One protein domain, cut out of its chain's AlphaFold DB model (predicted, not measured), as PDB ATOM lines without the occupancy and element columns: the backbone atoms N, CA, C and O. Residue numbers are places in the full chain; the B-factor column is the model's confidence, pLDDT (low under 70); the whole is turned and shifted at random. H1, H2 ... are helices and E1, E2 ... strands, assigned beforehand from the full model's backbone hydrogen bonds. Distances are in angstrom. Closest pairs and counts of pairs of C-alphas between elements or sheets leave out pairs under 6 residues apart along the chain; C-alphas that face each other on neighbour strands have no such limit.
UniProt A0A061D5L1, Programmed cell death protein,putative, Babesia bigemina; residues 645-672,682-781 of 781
ATOM      1  N   PRO A 645      41.453  23.117  38.648       86.56
ATOM      2  CA  PRO A 645      41.681  23.972  39.809       86.56
ATOM      3  C   PRO A 645      41.190  23.360  41.130       86.56
ATOM      4  O   PRO A 645      41.655  23.777  42.189       86.56
ATOM      5  N   ALA A 646      40.258  22.402  41.098       86.69
ATOM      6  CA  ALA A 646      39.624  21.853  42.297       86.69
ATOM      7  C   ALA A 646      39.527  20.315  42.249       86.69
ATOM      8  O   ALA A 646      38.420  19.768  42.282       86.69
ATOM      9  N   PRO A 647      40.674  19.605  42.207       89.06
ATOM     10  CA  PRO A 647      40.686  18.150  42.166       89.06
ATOM     11  C   PRO A 647      40.099  17.552  43.448       89.06
ATOM     12  O   PRO A 647      40.381  18.022  44.554       89.06
ATOM     13  N   LEU A 648      39.326  16.473  43.305       89.00
ATOM     14  CA  LEU A 648      38.783  15.734  44.442       89.00
ATOM     15  C   LEU A 648      39.885  14.914  45.118       89.00
ATOM     16  O   LEU A 648      40.226  13.835  44.640       89.00
ATOM     17  N   THR A 649      40.429  15.415  46.228       88.88
ATOM     18  CA  THR A 649      41.542  14.775  46.957       88.88
ATOM     19  C   THR A 649      41.121  14.161  48.287       88.88
ATOM     20  O   THR A 649      41.766  13.227  48.763       88.88
ATOM     21  N   SER A 650      40.041  14.652  48.898       87.19
ATOM     22  CA  SER A 650      39.553  14.171  50.194       87.19
ATOM     23  C   SER A 650      38.045  13.960  50.189       87.19
ATOM     24  O   SER A 650      37.296  14.742  49.605       87.19
ATOM     25  N   PHE A 651      37.587  12.944  50.926       86.25
ATOM     26  CA  PHE A 651      36.163  12.666  51.109       86.25
ATOM     27  C   PHE A 651      35.406  13.870  51.697       86.25
ATOM     28  O   PHE A 651      34.247  14.088  51.372       86.25
ATOM     29  N   GLN A 652      36.057  14.722  52.496       85.56
ATOM     30  CA  GLN A 652      35.420  15.918  53.070       85.56
ATOM     31  C   GLN A 652      34.945  16.929  52.011       85.56
ATOM     32  O   GLN A 652      34.062  17.738  52.280       85.56
ATOM     33  N   GLN A 653      35.511  16.877  50.803       85.62
ATOM     34  CA  GLN A 653      35.103  17.723  49.683       85.62
ATOM     35  C   GLN A 653      33.847  17.189  48.973       85.62
ATOM     36  O   GLN A 653      33.244  17.925  48.190       85.62
ATOM     37  N   THR A 654      33.419  15.950  49.258       85.31
ATOM     38  CA  THR A 654      32.249  15.293  48.643       85.31
ATOM     39  C   THR A 654      30.928  15.847  49.194       85.31
ATOM     40  O   THR A 654      30.155  15.188  49.881       85.31
ATOM     41  N   ALA A 655      30.650  17.115  48.903       87.38
ATOM     42  CA  ALA A 655      29.354  17.719  49.174       87.38
ATOM     43  C   ALA A 655      28.402  17.495  47.993       87.38
ATOM     44  O   ALA A 655      28.800  17.605  46.834       87.38
ATOM     45  N   VAL A 656      27.130  17.232  48.295       89.75
ATOM     46  CA  VAL A 656      26.077  17.068  47.281       89.75
ATOM     47  C   VAL A 656      26.025  18.292  46.359       89.75
ATOM     48  O   VAL A 656      26.037  19.433  46.826       89.75
ATOM     49  N   GLY A 657      25.984  18.047  45.050       89.25
ATOM     50  CA  GLY A 657      25.959  19.065  43.999       89.25
ATOM     51  C   GLY A 657      27.323  19.653  43.619       89.25
ATOM     52  O   GLY A 657      27.378  20.545  42.770       89.25
ATOM     53  N   LYS A 658      28.431  19.174  44.202       90.12
ATOM     54  CA  LYS A 658      29.785  19.484  43.716       90.12
ATOM     55  C   LYS A 658      30.131  18.636  42.495       90.12
ATOM     56  O   LYS A 658      29.835  17.444  42.465       90.12
ATOM     57  N   GLU A 659      30.754  19.273  41.511       91.12
ATOM     58  CA  GLU A 659      31.265  18.639  40.295       91.12
ATOM     59  C   GLU A 659      32.748  18.323  40.459       91.12
ATOM     60  O   GLU A 659      33.506  19.178  40.919       91.12
ATOM     61  N   PHE A 660      33.145  17.127  40.035       92.88
ATOM     62  CA  PHE A 660      34.535  16.696  40.014       92.88
ATOM     63  C   PHE A 660      34.873  15.993  38.702       92.88
ATOM     64  O   PHE A 660      34.016  15.364  38.076       92.88
ATOM     65  N   LEU A 661      36.139  16.100  38.300       91.62
ATOM     66  CA  LEU A 661      36.699  15.379  37.165       91.62
ATOM     67  C   LEU A 661      37.324  14.068  37.660       91.62
ATOM     68  O   LEU A 661      38.253  14.086  38.469       91.62
ATOM     69  N   GLY A 662      36.799  12.945  37.184       91.31
ATOM     70  CA  GLY A 662      37.321  11.606  37.439       91.31
ATOM     71  C   GLY A 662      37.789  10.932  36.155       91.31
ATOM     72  O   GLY A 662      37.664  11.483  35.059       91.31
ATOM     73  N   TYR A 663      38.324   9.726  36.298       91.38
ATOM     74  CA  TYR A 663      38.640   8.843  35.181       91.38
ATOM     75  C   TYR A 663      38.073   7.448  35.427       91.38
ATOM     76  O   TYR A 663      37.873   7.034  36.572       91.38
ATOM     77  N   ILE A 664      37.814   6.717  34.353       90.94
ATOM     78  CA  ILE A 664      37.299   5.352  34.425       90.94
ATOM     79  C   ILE A 664      38.463   4.404  34.686       90.94
ATOM     80  O   ILE A 664      39.418   4.361  33.921       90.94
ATOM     81  N   TRP A 665      38.393   3.656  35.784       86.88
ATOM     82  CA  TRP A 665      39.474   2.765  36.214       86.88
ATOM     83  C   TRP A 665      39.160   1.283  36.004       86.88
ATOM     84  O   TRP A 665      40.060   0.459  35.898       86.88
ATOM     85  N   ARG A 666      37.891   0.881  35.992       84.88
ATOM     86  CA  ARG A 666      37.551  -0.522  35.741       84.88
ATOM     87  C   ARG A 666      36.109  -0.652  35.299       84.88
ATOM     88  O   ARG A 666      35.238  -0.013  35.877       84.88
ATOM     89  N   VAL A 667      35.864  -1.549  34.355       85.12
ATOM     90  CA  VAL A 667      34.522  -2.023  34.011       85.12
ATOM     91  C   VAL A 667      34.444  -3.485  34.435       85.12
ATOM     92  O   VAL A 667      35.238  -4.306  33.977       85.12
ATOM     93  N   LYS A 668      33.558  -3.811  35.379       82.44
ATOM     94  CA  LYS A 668      33.327  -5.184  35.835       82.44
ATOM     95  C   LYS A 668      31.987  -5.656  35.283       82.44
ATOM     96  O   LYS A 668      30.947  -5.100  35.625       82.44
ATOM     97  N   ARG A 669      32.029  -6.706  34.467       78.88
ATOM     98  CA  ARG A 669      30.847  -7.428  33.992       78.88
ATOM     99  C   ARG A 669      30.562  -8.562  34.968       78.88
ATOM    100  O   ARG A 669      31.346  -9.506  35.053       78.88
ATOM    101  N   THR A 670      29.510  -8.437  35.769       64.62
ATOM    102  CA  THR A 670      29.035  -9.538  36.615       64.62
ATOM    103  C   THR A 670      28.017 -10.344  35.822       64.62
ATOM    104  O   THR A 670      26.890  -9.901  35.636       64.62
ATOM    105  N   GLY A 671      28.440 -11.506  35.324       55.09
ATOM    106  CA  GLY A 671      27.551 -12.549  34.819       55.09
ATOM    107  C   GLY A 671      27.773 -13.813  35.641       55.09
ATOM    108  O   GLY A 671      28.866 -14.382  35.598       55.09
ATOM    109  N   GLU A 672      26.774 -14.222  36.424       44.28
ATOM    110  CA  GLU A 672      26.701 -15.595  36.927       44.28
ATOM    111  C   GLU A 672      26.541 -16.510  35.711       44.28
ATOM    112  O   GLU A 672      25.584 -16.386  34.949       44.28
ATOM    113  N   ASP A 682      24.885  -7.608  34.366       69.94
ATOM    114  CA  ASP A 682      24.962  -6.376  35.120       69.94
ATOM    115  C   ASP A 682      26.377  -5.793  34.970       69.94
ATOM    116  O   ASP A 682      27.349  -6.292  35.545       69.94
ATOM    117  N   GLU A 683      26.514  -4.748  34.152       79.44
ATOM    118  CA  GLU A 683      27.772  -4.014  34.005       79.44
ATOM    119  C   GLU A 683      27.910  -2.952  35.101       79.44
ATOM    120  O   GLU A 683      27.015  -2.136  35.326       79.44
ATOM    121  N   THR A 684      29.052  -2.952  35.793       83.12
ATOM    122  CA  THR A 684      29.386  -1.960  36.823       83.12
ATOM    123  C   THR A 684      30.666  -1.224  36.447       83.12
ATOM    124  O   THR A 684      31.733  -1.825  36.282       83.12
ATOM    125  N   VAL A 685      30.570   0.100  36.309       88.44
ATOM    126  CA  VAL A 685      31.705   0.961  35.948       88.44
ATOM    127  C   VAL A 685      32.230   1.669  37.191       88.44
ATOM    128  O   VAL A 685      31.479   2.286  37.944       88.44
ATOM    129  N   TYR A 686      33.539   1.591  37.407       89.38
ATOM    130  CA  TYR A 686      34.234   2.219  38.523       89.38
ATOM    131  C   TYR A 686      34.909   3.505  38.055       89.38
ATOM    132  O   TYR A 686      35.846   3.480  37.250       89.38
ATOM    133  N   VAL A 687      34.461   4.626  38.616       91.31
ATOM    134  CA  VAL A 687      35.071   5.940  38.413       91.31
ATOM    135  C   VAL A 687      35.980   6.237  39.592       91.31
ATOM    136  O   VAL A 687      35.583   6.145  40.758       91.31
ATOM    137  N   ARG A 688      37.219   6.610  39.287       91.12
ATOM    138  CA  ARG A 688      38.251   6.907  40.269       91.12
ATOM    139  C   ARG A 688      38.668   8.370  40.183       91.12
ATOM    140  O   ARG A 688      38.644   8.996  39.123       91.12
ATOM    141  N   PHE A 689      39.039   8.915  41.330       91.88
ATOM    142  CA  PHE A 689      39.529  10.278  41.488       91.88
ATOM    143  C   PHE A 689      40.960  10.242  42.042       91.88
ATOM    144  O   PHE A 689      41.644   9.217  41.965       91.88
ATOM    145  N   TYR A 690      41.452  11.363  42.571       90.94
ATOM    146  CA  TYR A 690      42.761  11.395  43.213       90.94
ATOM    147  C   TYR A 690      42.763  10.592  44.521       90.94
ATOM    148  O   TYR A 690      41.732  10.408  45.175       90.94
ATOM    149  N   ASN A 691      43.953  10.147  44.920       87.69
ATOM    150  CA  ASN A 691      44.187   9.250  46.045       87.69
ATOM    151  C   ASN A 691      43.409   7.925  45.883       87.69
ATOM    152  O   ASN A 691      43.425   7.291  44.824       87.69
ATOM    153  N   GLU A 692      42.738   7.494  46.947       80.62
ATOM    154  CA  GLU A 692      41.979   6.242  47.014       80.62
ATOM    155  C   GLU A 692      40.460   6.473  46.894       80.62
ATOM    156  O   GLU A 692      39.660   5.617  47.262       80.62
ATOM    157  N   LEU A 693      40.036   7.644  46.402       87.69
ATOM    158  CA  LEU A 693      38.620   7.966  46.237       87.69
ATOM    159  C   LEU A 693      38.077   7.342  44.952       87.69
ATOM    160  O   LEU A 693      38.549   7.627  43.852       87.69
ATOM    161  N   GLN A 694      37.045   6.520  45.104       89.44
ATOM    162  CA  GLN A 694      36.370   5.846  44.003       89.44
ATOM    163  C   GLN A 694      34.868   5.750  44.260       89.44
ATOM    164  O   GLN A 694      34.411   5.780  45.404       89.44
ATOM    165  N   THR A 695      34.113   5.618  43.180       90.69
ATOM    166  CA  THR A 695      32.662   5.453  43.178       90.69
ATOM    167  C   THR A 695      32.259   4.513  42.045       90.69
ATOM    168  O   THR A 695      33.030   4.280  41.112       90.69
ATOM    169  N   THR A 696      31.064   3.948  42.143       89.81
ATOM    170  CA  THR A 696      30.478   3.093  41.112       89.81
ATOM    171  C   THR A 696      29.366   3.849  40.409       89.81
ATOM    172  O   THR A 696      28.599   4.565  41.054       89.81
ATOM    173  N   LEU A 697      29.284   3.678  39.095       88.19
ATOM    174  CA  LEU A 697      28.137   4.094  38.308       88.19
ATOM    175  C   LEU A 697      27.177   2.918  38.176       88.19
ATOM    176  O   LEU A 697      27.580   1.820  37.785       88.19
ATOM    177  N   ASP A 698      25.917   3.173  38.513       81.94
ATOM    178  CA  ASP A 698      24.832   2.218  38.326       81.94
ATOM    179  C   ASP A 698      24.474   2.120  36.835       81.94
ATOM    180  O   ASP A 698      24.674   3.065  36.069       81.94
ATOM    181  N   GLN A 699      23.865   1.010  36.419       81.69
ATOM    182  CA  GLN A 699      23.484   0.794  35.015       81.69
ATOM    183  C   GLN A 699      22.589   1.884  34.433       81.69
ATOM    184  O   GLN A 699      22.667   2.179  33.244       81.69
ATOM    185  N   SER A 700      21.715   2.476  35.252       83.56
ATOM    186  CA  SER A 700      20.855   3.575  34.806       83.56
ATOM    187  C   SER A 700      21.683   4.784  34.371       83.56
ATOM    188  O   SER A 700      21.400   5.394  33.350       83.56
ATOM    189  N   GLU A 701      22.745   5.091  35.117       85.19
ATOM    190  CA  GLU A 701      23.660   6.187  34.801       85.19
ATOM    191  C   GLU A 701      24.571   5.822  33.614       85.19
ATOM    192  O   GLU A 701      24.933   6.704  32.841       85.19
ATOM    193  N   LEU A 702      24.898   4.535  33.430       84.81
ATOM    194  CA  LEU A 702      25.679   4.048  32.288       84.81
ATOM    195  C   LEU A 702      24.915   4.179  30.962       84.81
ATOM    196  O   LEU A 702      25.442   4.761  30.019       84.81
ATOM    197  N   ARG A 703      23.650   3.736  30.914       84.69
ATOM    198  CA  ARG A 703      22.790   3.891  29.723       84.69
ATOM    199  C   ARG A 703      22.626   5.355  29.332       84.69
ATOM    200  O   ARG A 703      22.646   5.699  28.157       84.69
ATOM    201  N   GLU A 704      22.466   6.235  30.318       84.69
ATOM    202  CA  GLU A 704      22.361   7.670  30.053       84.69
ATOM    203  C   GLU A 704      23.682   8.284  29.574       84.69
ATOM    204  O   GLU A 704      23.652   9.204  28.760       84.69
ATOM    205  N   ALA A 705      24.829   7.777  30.030       84.69
ATOM    206  CA  ALA A 705      26.133   8.203  29.531       84.69
ATOM    207  C   ALA A 705      26.356   7.780  28.066       84.69
ATOM    208  O   ALA A 705      26.857   8.579  27.276       84.69
ATOM    209  N   GLU A 706      25.924   6.573  27.688       84.19
ATOM    210  CA  GLU A 706      25.956   6.088  26.300       84.19
ATOM    211  C   GLU A 706      25.063   6.932  25.383       84.19
ATOM    212  O   GLU A 706      25.501   7.360  24.318       84.19
ATOM    213  N   LEU A 707      23.843   7.262  25.829       85.62
ATOM    214  CA  LEU A 707      22.940   8.170  25.106       85.62
ATOM    215  C   LEU A 707      23.536   9.574  24.916       85.62
ATOM    216  O   LEU A 707      23.204  10.265  23.957       85.62
ATOM    217  N   GLN A 708      24.415  10.000  25.825       84.19
ATOM    218  CA  GLN A 708      25.125  11.280  25.764       84.19
ATOM    219  C   GLN A 708      26.441  11.204  24.973       84.19
ATOM    220  O   GLN A 708      27.140  12.212  24.867       84.19
ATOM    221  N   GLY A 709      26.790  10.036  24.420       82.19
ATOM    222  CA  GLY A 709      28.017   9.833  23.650       82.19
ATOM    223  C   GLY A 709      29.296   9.955  24.482       82.19
ATOM    224  O   GLY A 709      30.343  10.324  23.950       82.19
ATOM    225  N   LEU A 710      29.225   9.701  25.793       84.31
ATOM    226  CA  LEU A 710      30.402   9.715  26.657       84.31
ATOM    227  C   LEU A 710      31.204   8.428  26.478       84.31
ATOM    228  O   LEU A 710      30.660   7.327  26.539       84.31
ATOM    229  N   ASP A 711      32.515   8.574  26.303       82.00
ATOM    230  CA  ASP A 711      33.414   7.429  26.246       82.00
ATOM    231  C   ASP A 711      33.546   6.799  27.637       82.00
ATOM    232  O   ASP A 711      34.083   7.411  28.567       82.00
ATOM    233  N   MET A 712      33.043   5.568  27.764       83.75
ATOM    234  CA  MET A 712      33.100   4.788  28.998       83.75
ATOM    235  C   MET A 712      34.266   3.782  29.023       83.75
ATOM    236  O   MET A 712      34.298   2.870  29.853       83.75
ATOM    237  N   SER A 713      35.241   3.952  28.123       84.38
ATOM    238  CA  SER A 713      36.444   3.128  28.050       84.38
ATOM    239  C   SER A 713      37.405   3.354  29.224       84.38
ATOM    240  O   SER A 713      37.385   4.364  29.934       84.38
ATOM    241  N   HIS A 714      38.279   2.374  29.451       87.69
ATOM    242  CA  HIS A 714      39.297   2.447  30.493       87.69
ATOM    243  C   HIS A 714      40.233   3.647  30.273       87.69
ATOM    244  O   HIS A 714      40.781   3.845  29.192       87.69
ATOM    245  N   GLY A 715      40.413   4.464  31.309       85.69
ATOM    246  CA  GLY A 715      41.211   5.682  31.267       85.69
ATOM    247  C   GLY A 715      40.455   6.929  30.799       85.69
ATOM    248  O   GLY A 715      40.966   8.031  31.020       85.69
ATOM    249  N   ALA A 716      39.258   6.824  30.212       88.31
ATOM    250  CA  ALA A 716      38.493   7.986  29.756       88.31
ATOM    251  C   ALA A 716      38.136   8.936  30.914       88.31
ATOM    252  O   ALA A 716      37.998   8.528  32.070       88.31
ATOM    253  N   LEU A 717      38.049  10.234  30.611       90.06
ATOM    254  CA  LEU A 717      37.744  11.278  31.590       90.06
ATOM    255  C   LEU A 717      36.242  11.525  31.667       90.06
ATOM    256  O   LEU A 717      35.602  11.771  30.651       90.06
ATOM    257  N   VAL A 718      35.704  11.569  32.885       90.19
ATOM    258  CA  VAL A 718      34.274  11.794  33.122       90.19
ATOM    259  C   VAL A 718      34.086  12.907  34.141       90.19
ATOM    260  O   VAL A 718      34.702  12.921  35.211       90.19
ATOM    261  N   ARG A 719      33.209  13.859  33.816       90.44
ATOM    262  CA  ARG A 719      32.721  14.860  34.767       90.44
ATOM    263  C   ARG A 719      31.507  14.292  35.472       90.44
ATOM    264  O   ARG A 719      30.554  13.889  34.819       90.44
ATOM    265  N   ALA A 720      31.538  14.280  36.798       90.62
ATOM    266  CA  ALA A 720      30.462  13.714  37.594       90.62
ATOM    267  C   ALA A 720      30.084  14.652  38.745       90.62
ATOM    268  O   ALA A 720      30.936  15.343  39.313       90.62
ATOM    269  N   VAL A 721      28.795  14.690  39.094       92.50
ATOM    270  CA  VAL A 721      28.282  15.488  40.219       92.50
ATOM    271  C   VAL A 721      27.884  14.575  41.366       92.50
ATOM    272  O   VAL A 721      27.184  13.591  41.159       92.50
ATOM    273  N   VAL A 722      28.292  14.916  42.589       92.62
ATOM    274  CA  VAL A 722      27.959  14.135  43.789       92.62
ATOM    275  C   VAL A 722      26.459  14.220  44.078       92.62
ATOM    276  O   VAL A 722      25.925  15.307  44.304       92.62
ATOM    277  N   THR A 723      25.781  13.075  44.119       91.44
ATOM    278  CA  THR A 723      24.347  12.960  44.436       91.44
ATOM    279  C   THR A 723      24.130  12.752  45.930       91.44
ATOM    280  O   THR A 723      23.296  13.413  46.545       91.44
ATOM    281  N   ARG A 724      24.914  11.855  46.531       89.19
ATOM    282  CA  ARG A 724      24.838  11.485  47.945       89.19
ATOM    283  C   ARG A 724      26.226  11.126  48.460       89.19
ATOM    284  O   ARG A 724      26.981  10.445  47.776       89.19
ATOM    285  N   ALA A 725      26.528  11.532  49.689       88.56
ATOM    286  CA  ALA A 725      27.731  11.128  50.407       88.56
ATOM    287  C   ALA A 725      27.340  10.513  51.757       88.56
ATOM    288  O   ALA A 725      26.590  11.114  52.525       88.56
ATOM    289  N   ASP A 726      27.828   9.306  52.028       85.31
ATOM    290  CA  ASP A 726      27.683   8.599  53.296       85.31
ATOM    291  C   ASP A 726      29.018   8.623  54.046       85.31
ATOM    292  O   ASP A 726      29.982   7.942  53.684       85.31
ATOM    293  N   ALA A 727      29.064   9.423  55.111       78.88
ATOM    294  CA  ALA A 727      30.257   9.580  55.929       78.88
ATOM    295  C   ALA A 727      30.607   8.324  56.737       78.88
ATOM    296  O   ALA A 727      31.786   8.116  57.013       78.88
ATOM    297  N   ARG A 728      29.626   7.481  57.098       74.50
ATOM    298  CA  ARG A 728      29.881   6.266  57.891       74.50
ATOM    299  C   ARG A 728      30.601   5.217  57.057       74.50
ATOM    300  O   ARG A 728      31.579   4.642  57.509       74.50
ATOM    301  N   ARG A 729      30.142   5.022  55.820       73.19
ATOM    302  CA  ARG A 729      30.715   4.047  54.879       73.19
ATOM    303  C   ARG A 729      31.870   4.604  54.041       73.19
ATOM    304  O   ARG A 729      32.357   3.906  53.157       73.19
ATOM    305  N   ARG A 730      32.246   5.878  54.254       78.81
ATOM    306  CA  ARG A 730      33.175   6.656  53.405       78.81
ATOM    307  C   ARG A 730      32.886   6.485  51.906       78.81
ATOM    308  O   ARG A 730      33.798   6.445  51.084       78.81
ATOM    309  N   ALA A 731      31.607   6.376  51.555       85.00
ATOM    310  CA  ALA A 731      31.145   6.099  50.204       85.00
ATOM    311  C   ALA A 731      30.366   7.299  49.676       85.00
ATOM    312  O   ALA A 731      29.596   7.925  50.403       85.00
ATOM    313  N   PHE A 732      30.547   7.628  48.406       90.56
ATOM    314  CA  PHE A 732      29.781   8.671  47.740       90.56
ATOM    315  C   PHE A 732      29.349   8.180  46.367       90.56
ATOM    316  O   PHE A 732      30.006   7.329  45.767       90.56
ATOM    317  N   TYR A 733      28.233   8.718  45.899       90.88
ATOM    318  CA  TYR A 733      27.604   8.376  44.635       90.88
ATOM    319  C   TYR A 733      27.596   9.607  43.749       90.88
ATOM    320  O   TYR A 733      27.482  10.742  44.233       90.88
ATOM    321  N   VAL A 734      27.730   9.378  42.453       91.56
ATOM    322  CA  VAL A 734      27.808  10.443  41.460       91.56
ATOM    323  C   VAL A 734      26.813  10.194  40.337       91.56
ATOM    324  O   VAL A 734      26.399   9.063  40.111       91.56
ATOM    325  N   THR A 735      26.418  11.267  39.661       90.94
ATOM    326  CA  THR A 735      25.601  11.207  38.448       90.94
ATOM    327  C   THR A 735      26.360  11.794  37.274       90.94
ATOM    328  O   THR A 735      27.102  12.772  37.444       90.94
ATOM    329  N   VAL A 736      26.150  11.191  36.105       90.06
ATOM    330  CA  VAL A 736      26.703  11.634  34.817       90.06
ATOM    331  C   VAL A 736      25.644  12.387  33.984       90.06
ATOM    332  O   VAL A 736      25.973  13.133  33.073       90.06
ATOM    333  N   ARG A 737      24.367  12.320  34.379       88.94
ATOM    334  CA  ARG A 737      23.242  12.894  33.629       88.94
ATOM    335  C   ARG A 737      23.223  14.422  33.622       88.94
ATOM    336  O   ARG A 737      23.088  15.036  34.686       88.94
ATOM    337  N   HIS A 738      23.199  15.041  32.444       86.25
ATOM    338  CA  HIS A 738      23.186  16.502  32.307       86.25
ATOM    339  C   HIS A 738      22.050  17.209  33.080       86.25
ATOM    340  O   HIS A 738      22.328  18.150  33.831       86.25
ATOM    341  N   ASP A 739      20.805  16.725  33.001       87.12
ATOM    342  CA  ASP A 739      19.656  17.363  33.676       87.12
ATOM    343  C   ASP A 739      19.793  17.342  35.201       87.12
ATOM    344  O   ASP A 739      19.610  18.339  35.909       87.12
ATOM    345  N   LYS A 740      20.177  16.175  35.726       86.44
ATOM    346  CA  LYS A 740      20.332  15.939  37.163       86.44
ATOM    347  C   LYS A 740      21.538  16.701  37.701       86.44
ATOM    348  O   LYS A 740      21.468  17.269  38.789       86.44
ATOM    349  N   MET A 741      22.618  16.786  36.923       88.56
ATOM    350  CA  MET A 741      23.764  17.636  37.236       88.56
ATOM    351  C   MET A 741      23.365  19.103  37.364       88.56
ATOM    352  O   MET A 741      23.755  19.748  38.338       88.56
ATOM    353  N   ALA A 742      22.615  19.644  36.400       89.19
ATOM    354  CA  ALA A 742      22.199  21.043  36.413       89.19
ATOM    355  C   ALA A 742      21.330  21.351  37.643       89.19
ATOM    356  O   ALA A 742      21.619  22.297  38.383       89.19
ATOM    357  N   SER A 743      20.346  20.490  37.920       91.31
ATOM    358  CA  SER A 743      19.464  20.598  39.087       91.31
ATOM    359  C   SER A 743      20.235  20.551  40.415       91.31
ATOM    360  O   SER A 743      20.102  21.442  41.258       91.31
ATOM    361  N   LEU A 744      21.136  19.577  40.589       90.44
ATOM    362  CA  LEU A 744      21.934  19.441  41.814       90.44
ATOM    363  C   LEU A 744      22.908  20.609  42.018       90.44
ATOM    364  O   LEU A 744      23.081  21.077  43.148       90.44
ATOM    365  N   LYS A 745      23.519  21.124  40.943       90.12
ATOM    366  CA  LYS A 745      24.376  22.320  41.004       90.12
ATOM    367  C   LYS A 745      23.570  23.554  41.410       90.12
ATOM    368  O   LYS A 745      24.042  24.339  42.237       90.12
ATOM    369  N   ALA A 746      22.365  23.730  40.866       89.56
ATOM    370  CA  ALA A 746      21.476  24.834  41.223       89.56
ATOM    371  C   ALA A 746      21.064  24.766  42.704       89.56
ATOM    372  O   ALA A 746      21.198  25.757  43.427       89.56
ATOM    373  N   LEU A 747      20.682  23.580  43.187       89.62
ATOM    374  CA  LEU A 747      20.339  23.339  44.591       89.62
ATOM    375  C   LEU A 747      21.525  23.643  45.518       89.62
ATOM    376  O   LEU A 747      21.375  24.349  46.520       89.62
ATOM    377  N   ALA A 748      22.732  23.188  45.169       87.75
ATOM    378  CA  ALA A 748      23.937  23.470  45.946       87.75
ATOM    379  C   ALA A 748      24.265  24.973  46.001       87.75
ATOM    380  O   ALA A 748      24.615  25.490  47.066       87.75
ATOM    381  N   ARG A 749      24.109  25.696  44.882       88.50
ATOM    382  CA  ARG A 749      24.277  27.160  44.830       88.50
ATOM    383  C   ARG A 749      23.250  27.873  45.710       88.50
ATOM    384  O   ARG A 749      23.641  28.730  46.503       88.50
ATOM    385  N   ALA A 750      21.976  27.485  45.637       89.06
ATOM    386  CA  ALA A 750      20.910  28.045  46.467       89.06
ATOM    387  C   ALA A 750      21.169  27.813  47.966       89.06
ATOM    388  O   ALA A 750      21.099  28.747  48.768       89.06
ATOM    389  N   ARG A 751      21.573  26.592  48.345       87.94
ATOM    390  CA  ARG A 751      21.944  26.253  49.727       87.94
ATOM    391  C   ARG A 751      23.138  27.072  50.216       87.94
ATOM    392  O   ARG A 751      23.096  27.615  51.319       87.94
ATOM    393  N   SER A 752      24.182  27.203  49.397       85.88
ATOM    394  CA  SER A 752      25.364  28.003  49.740       85.88
ATOM    395  C   SER A 752      25.032  29.491  49.883       85.88
ATOM    396  O   SER A 752      25.573  30.143  50.777       85.88
ATOM    397  N   LYS A 753      24.145  30.030  49.034       90.75
ATOM    398  CA  LYS A 753      23.666  31.417  49.121       90.75
ATOM    399  C   LYS A 753      22.919  31.648  50.437       90.75
ATOM    400  O   LYS A 753      23.326  32.514  51.208       90.75
ATOM    401  N   ARG A 754      21.937  30.795  50.751       89.88
ATOM    402  CA  ARG A 754      21.183  30.846  52.015       89.88
ATOM    403  C   ARG A 754      22.105  30.769  53.233       89.88
ATOM    404  O   ARG A 754      21.956  31.531  54.180       89.88
ATOM    405  N   GLN A 755      23.102  29.884  53.211       87.81
ATOM    406  CA  GLN A 755      24.027  29.739  54.335       87.81
ATOM    407  C   GLN A 755      24.979  30.935  54.487       87.81
ATOM    408  O   GLN A 755      25.328  31.302  55.609       87.81
ATOM    409  N   ARG A 756      25.367  31.584  53.381       90.25
ATOM    410  CA  ARG A 756      26.122  32.845  53.410       90.25
ATOM    411  C   ARG A 756      25.283  33.985  53.987       90.25
ATOM    412  O   ARG A 756      25.811  34.776  54.760       90.25
ATOM    413  N   GLU A 757      24.001  34.055  53.644       93.00
ATOM    414  CA  GLU A 757      23.064  35.045  54.186       93.00
ATOM    415  C   GLU A 757      22.837  34.849  55.689       93.00
ATOM    416  O   GLU A 757      22.941  35.817  56.440       93.00
ATOM    417  N   ILE A 758      22.648  33.603  56.144       92.62
ATOM    418  CA  ILE A 758      22.549  33.264  57.575       92.62
ATOM    419  C   ILE A 758      23.813  33.708  58.321       92.62
ATOM    420  O   ILE A 758      23.715  34.458  59.290       92.62
ATOM    421  N   ARG A 759      25.007  33.341  57.830       91.19
ATOM    422  CA  ARG A 759      26.277  33.771  58.442       91.19
ATOM    423  C   ARG A 759      26.431  35.290  58.450       91.19
ATOM    424  O   ARG A 759      26.882  35.853  59.437       91.19
ATOM    425  N   ARG A 760      26.043  35.975  57.369       94.00
ATOM    426  CA  ARG A 760      26.091  37.443  57.298       94.00
ATOM    427  C   ARG A 760      25.158  38.076  58.330       94.00
ATOM    428  O   ARG A 760      25.545  39.057  58.959       94.00
ATOM    429  N   ALA A 761      23.962  37.520  58.520       92.94
ATOM    430  CA  ALA A 761      23.019  37.975  59.535       92.94
ATOM    431  C   ALA A 761      23.549  37.728  60.957       92.94
ATOM    432  O   ALA A 761      23.460  38.622  61.795       92.94
ATOM    433  N   GLU A 762      24.155  36.569  61.223       93.12
ATOM    434  CA  GLU A 762      24.816  36.262  62.500       93.12
ATOM    435  C   GLU A 762      25.984  37.214  62.782       93.12
ATOM    436  O   GLU A 762      26.020  37.832  63.843       93.12
ATOM    437  N   CYS A 763      26.890  37.422  61.821       92.06
ATOM    438  CA  CYS A 763      27.985  38.385  61.961       92.06
ATOM    439  C   CYS A 763      27.465  39.806  62.197       92.06
ATOM    440  O   CYS A 763      28.013  40.523  63.032       92.06
ATOM    441  N   LYS A 764      26.388  40.209  61.506       95.50
ATOM    442  CA  LYS A 764      25.754  41.515  61.718       95.50
ATOM    443  C   LYS A 764      25.213  41.637  63.145       95.50
ATOM    444  O   LYS A 764      25.472  42.654  63.773       95.50
ATOM    445  N   LYS A 765      24.548  40.601  63.675       94.44
ATOM    446  CA  LYS A 765      24.059  40.563  65.068       94.44
ATOM    447  C   LYS A 765      25.197  40.645  66.090       94.44
ATOM    448  O   LYS A 765      25.110  41.402  67.052       94.44
ATOM    449  N   VAL A 766      26.280  39.895  65.880       93.19
ATOM    450  CA  VAL A 766      27.459  39.935  66.761       93.19
ATOM    451  C   VAL A 766      28.097  41.325  66.746       93.19
ATOM    452  O   VAL A 766      28.402  41.873  67.801       93.19
ATOM    453  N   PHE A 767      28.235  41.929  65.565       94.25
ATOM    454  CA  PHE A 767      28.785  43.274  65.427       94.25
ATOM    455  C   PHE A 767      27.901  44.335  66.092       94.25
ATOM    456  O   PHE A 767      28.414  45.177  66.825       94.25
ATOM    457  N   THR A 768      26.576  44.283  65.904       94.19
ATOM    458  CA  THR A 768      25.660  45.224  66.566       94.19
ATOM    459  C   THR A 768      25.728  45.098  68.085       94.19
ATOM    460  O   THR A 768      25.810  46.121  68.759       94.19
ATOM    461  N   ASN A 769      25.790  43.870  68.614       92.56
ATOM    462  CA  ASN A 769      25.924  43.618  70.052       92.56
ATOM    463  C   ASN A 769      27.258  44.143  70.612       92.56
ATOM    464  O   ASN A 769      27.302  44.698  71.710       92.56
ATOM    465  N   TYR A 770      28.349  43.999  69.853       92.56
ATOM    466  CA  TYR A 770      29.652  44.555  70.217       92.56
ATOM    467  C   TYR A 770      29.622  46.088  70.265       92.56
ATOM    468  O   TYR A 770      30.082  46.688  71.237       92.56
ATOM    469  N   VAL A 771      29.036  46.739  69.254       92.75
ATOM    470  CA  VAL A 771      28.915  48.206  69.206       92.75
ATOM    471  C   VAL A 771      28.053  48.731  70.356       92.75
ATOM    472  O   VAL A 771      28.439  49.708  70.998       92.75
ATOM    473  N   SER A 772      26.922  48.087  70.659       90.50
ATOM    474  CA  SER A 772      26.068  48.483  71.786       90.50
ATOM    475  C   SER A 772      26.761  48.282  73.136       90.50
ATOM    476  O   SER A 772      26.685  49.160  73.992       90.50
ATOM    477  N   SER A 773      27.493  47.177  73.318       89.00
ATOM    478  CA  SER A 773      28.289  46.926  74.530       89.00
ATOM    479  C   SER A 773      29.405  47.962  74.707       89.00
ATOM    480  O   SER A 773      29.590  48.487  75.804       89.00
ATOM    481  N   ARG A 774      30.102  48.331  73.624       90.06
ATOM    482  CA  ARG A 774      31.148  49.364  73.651       90.06
ATOM    483  C   ARG A 774      30.590  50.753  73.969       90.06
ATOM    484  O   ARG A 774      31.253  51.507  74.672       90.06
ATOM    485  N   LYS A 775      29.397  51.093  73.465       89.25
ATOM    486  CA  LYS A 775      28.708  52.346  73.820       89.25
ATOM    487  C   LYS A 775      28.308  52.375  75.296       89.25
ATOM    488  O   LYS A 775      28.556  53.386  75.932       89.25
ATOM    489  N   ARG A 776      27.772  51.273  75.842       84.56
ATOM    490  CA  ARG A 776      27.480  51.151  77.285       84.56
ATOM    491  C   ARG A 776      28.728  51.357  78.144       84.56
ATOM    492  O   ARG A 776      28.730  52.234  78.989       84.56
ATOM    493  N   ARG A 777      29.825  50.662  77.826       83.50
ATOM    494  CA  ARG A 777      31.111  50.824  78.529       83.50
ATOM    495  C   ARG A 777      31.686  52.243  78.484       83.50
ATOM    496  O   ARG A 777      32.420  52.610  79.382       83.50
ATOM    497  N   LYS A 778      31.399  53.010  77.427       83.00
ATOM    498  CA  LYS A 778      31.794  54.424  77.304       83.00
ATOM    499  C   LYS A 778      30.855  55.398  78.022       83.00
ATOM    500  O   LYS A 778      31.201  56.560  78.110       83.00
ATOM    501  N   ALA A 779      29.653  54.962  78.390       79.69
ATOM    502  CA  ALA A 779      28.700  55.767  79.149       79.69
ATOM    503  C   ALA A 779      28.807  55.499  80.661       79.69
ATOM    504  O   ALA A 779      28.368  56.321  81.452       79.69
ATOM    505  N   GLU A 780      29.352  54.342  81.047       77.62
ATOM    506  CA  GLU A 780      29.638  53.951  82.436       77.62
ATOM    507  C   GLU A 780      31.015  54.434  82.936       77.62
ATOM    508  O   GLU A 780      31.273  54.371  84.135       77.62
ATOM    509  N   ALA A 781      31.889  54.881  82.029       65.75
ATOM    510  CA  ALA A 781      33.189  55.497  82.303       65.75
ATOM    511  C   ALA A 781      33.117  56.983  81.960       65.75
ATOM    512  O   ALA A 781      33.760  57.775  82.681       65.75
TER     513      ALA A 781
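Overview. This is residues 645 to 672 and 682 to 781 of the 781 residues of the protein "Programmed cell death protein,putative" of Babesia bigemina (UniProt A0A061D5L1). A small, compact head carries one long, straight helix that sticks out far beyond it. The head is a five-stranded sheet curled like part of a barrel and folded back on itself, so that E3 and E2 face E4 and E5 across the hinge strand E1; the short helix H1 is on this sheet, and H2 begins beside E4 and runs out, its residues 750 to 779 standing free. The printed part has 128 residues, with five named strands and two named helices in the order E1 E2 E3 H1 E4 E5 H2. The sheet runs E3, E2, E1, E4, E5, all antiparallel, and the class is mixed, helices and strands. The whole is extended, with a radius of gyration of the C-alphas of 22.1 A and spans of 83 by 28 by 28 A.

Arrangement. After residues 645 to 658, which hold no named element, E1, residues 659 to 670, bends by 68 degrees at residue 662. E2, residues 682 to 688, is its antiparallel neighbour, with N 665 and O 686 2.9 A apart, within hydrogen-bond range. E3, residues 694 to 697, forms a hairpin with E2, with N 695 and O 687 at 2.9 A. H1, residues 699 to 707, is on the sheet over E3 at a height of 7.9 A, and only just stands up from it, rising 42 degrees. E4, residues 717 to 726, bends by 70 degrees at residue 723; its residues 717 to 721 pair with E1, with N 662 and O 718 at 2.9 A. E5, residues 731 to 735, forms a hairpin with E4, with N 733 and O 724 at 2.8 A. The closest C-alphas of the edge strands E3 and E5 are those of Thr 695 and Tyr 733, 6.0 A apart. H2, residues 738 to 779, only grazes the sheet with residues 738 to 745; its closest C-alphas to E4 are Met 741 and Val 721, 5.8 A apart. H1 and H2 are apart. In both helices every O i to N i+4 pair is within hydrogen-bond range.

Along the chain. E1 begins at C-alpha 659, (31.265, 18.639, 40.295), and measures 28.5 A; E2 measures 19.5 A, E3 10.2 A and H1 12.4 A. E4 measures 24.1 A and E5 14.0 A. H2 measures 61.4 A, from C-alpha 738 at (23.186, 16.502, 32.307) to C-alpha 779 at (28.700, 55.767, 79.149).

Size, cuts and confidence. The C-alphas farthest apart are those of Glu 672 and Ala 781, 84.6 A. Without the free residues 750 to 781 the body spans 39 by 28 by 25 A. Residues 673 to 681 are not printed, and C-alphas 672 and 682 are 9.6 A apart across this cut. Of the links printed whole, none is long. The mean pLDDT of the printed part is 86.7; residues 670 to 672, 682 and 781 are under 70.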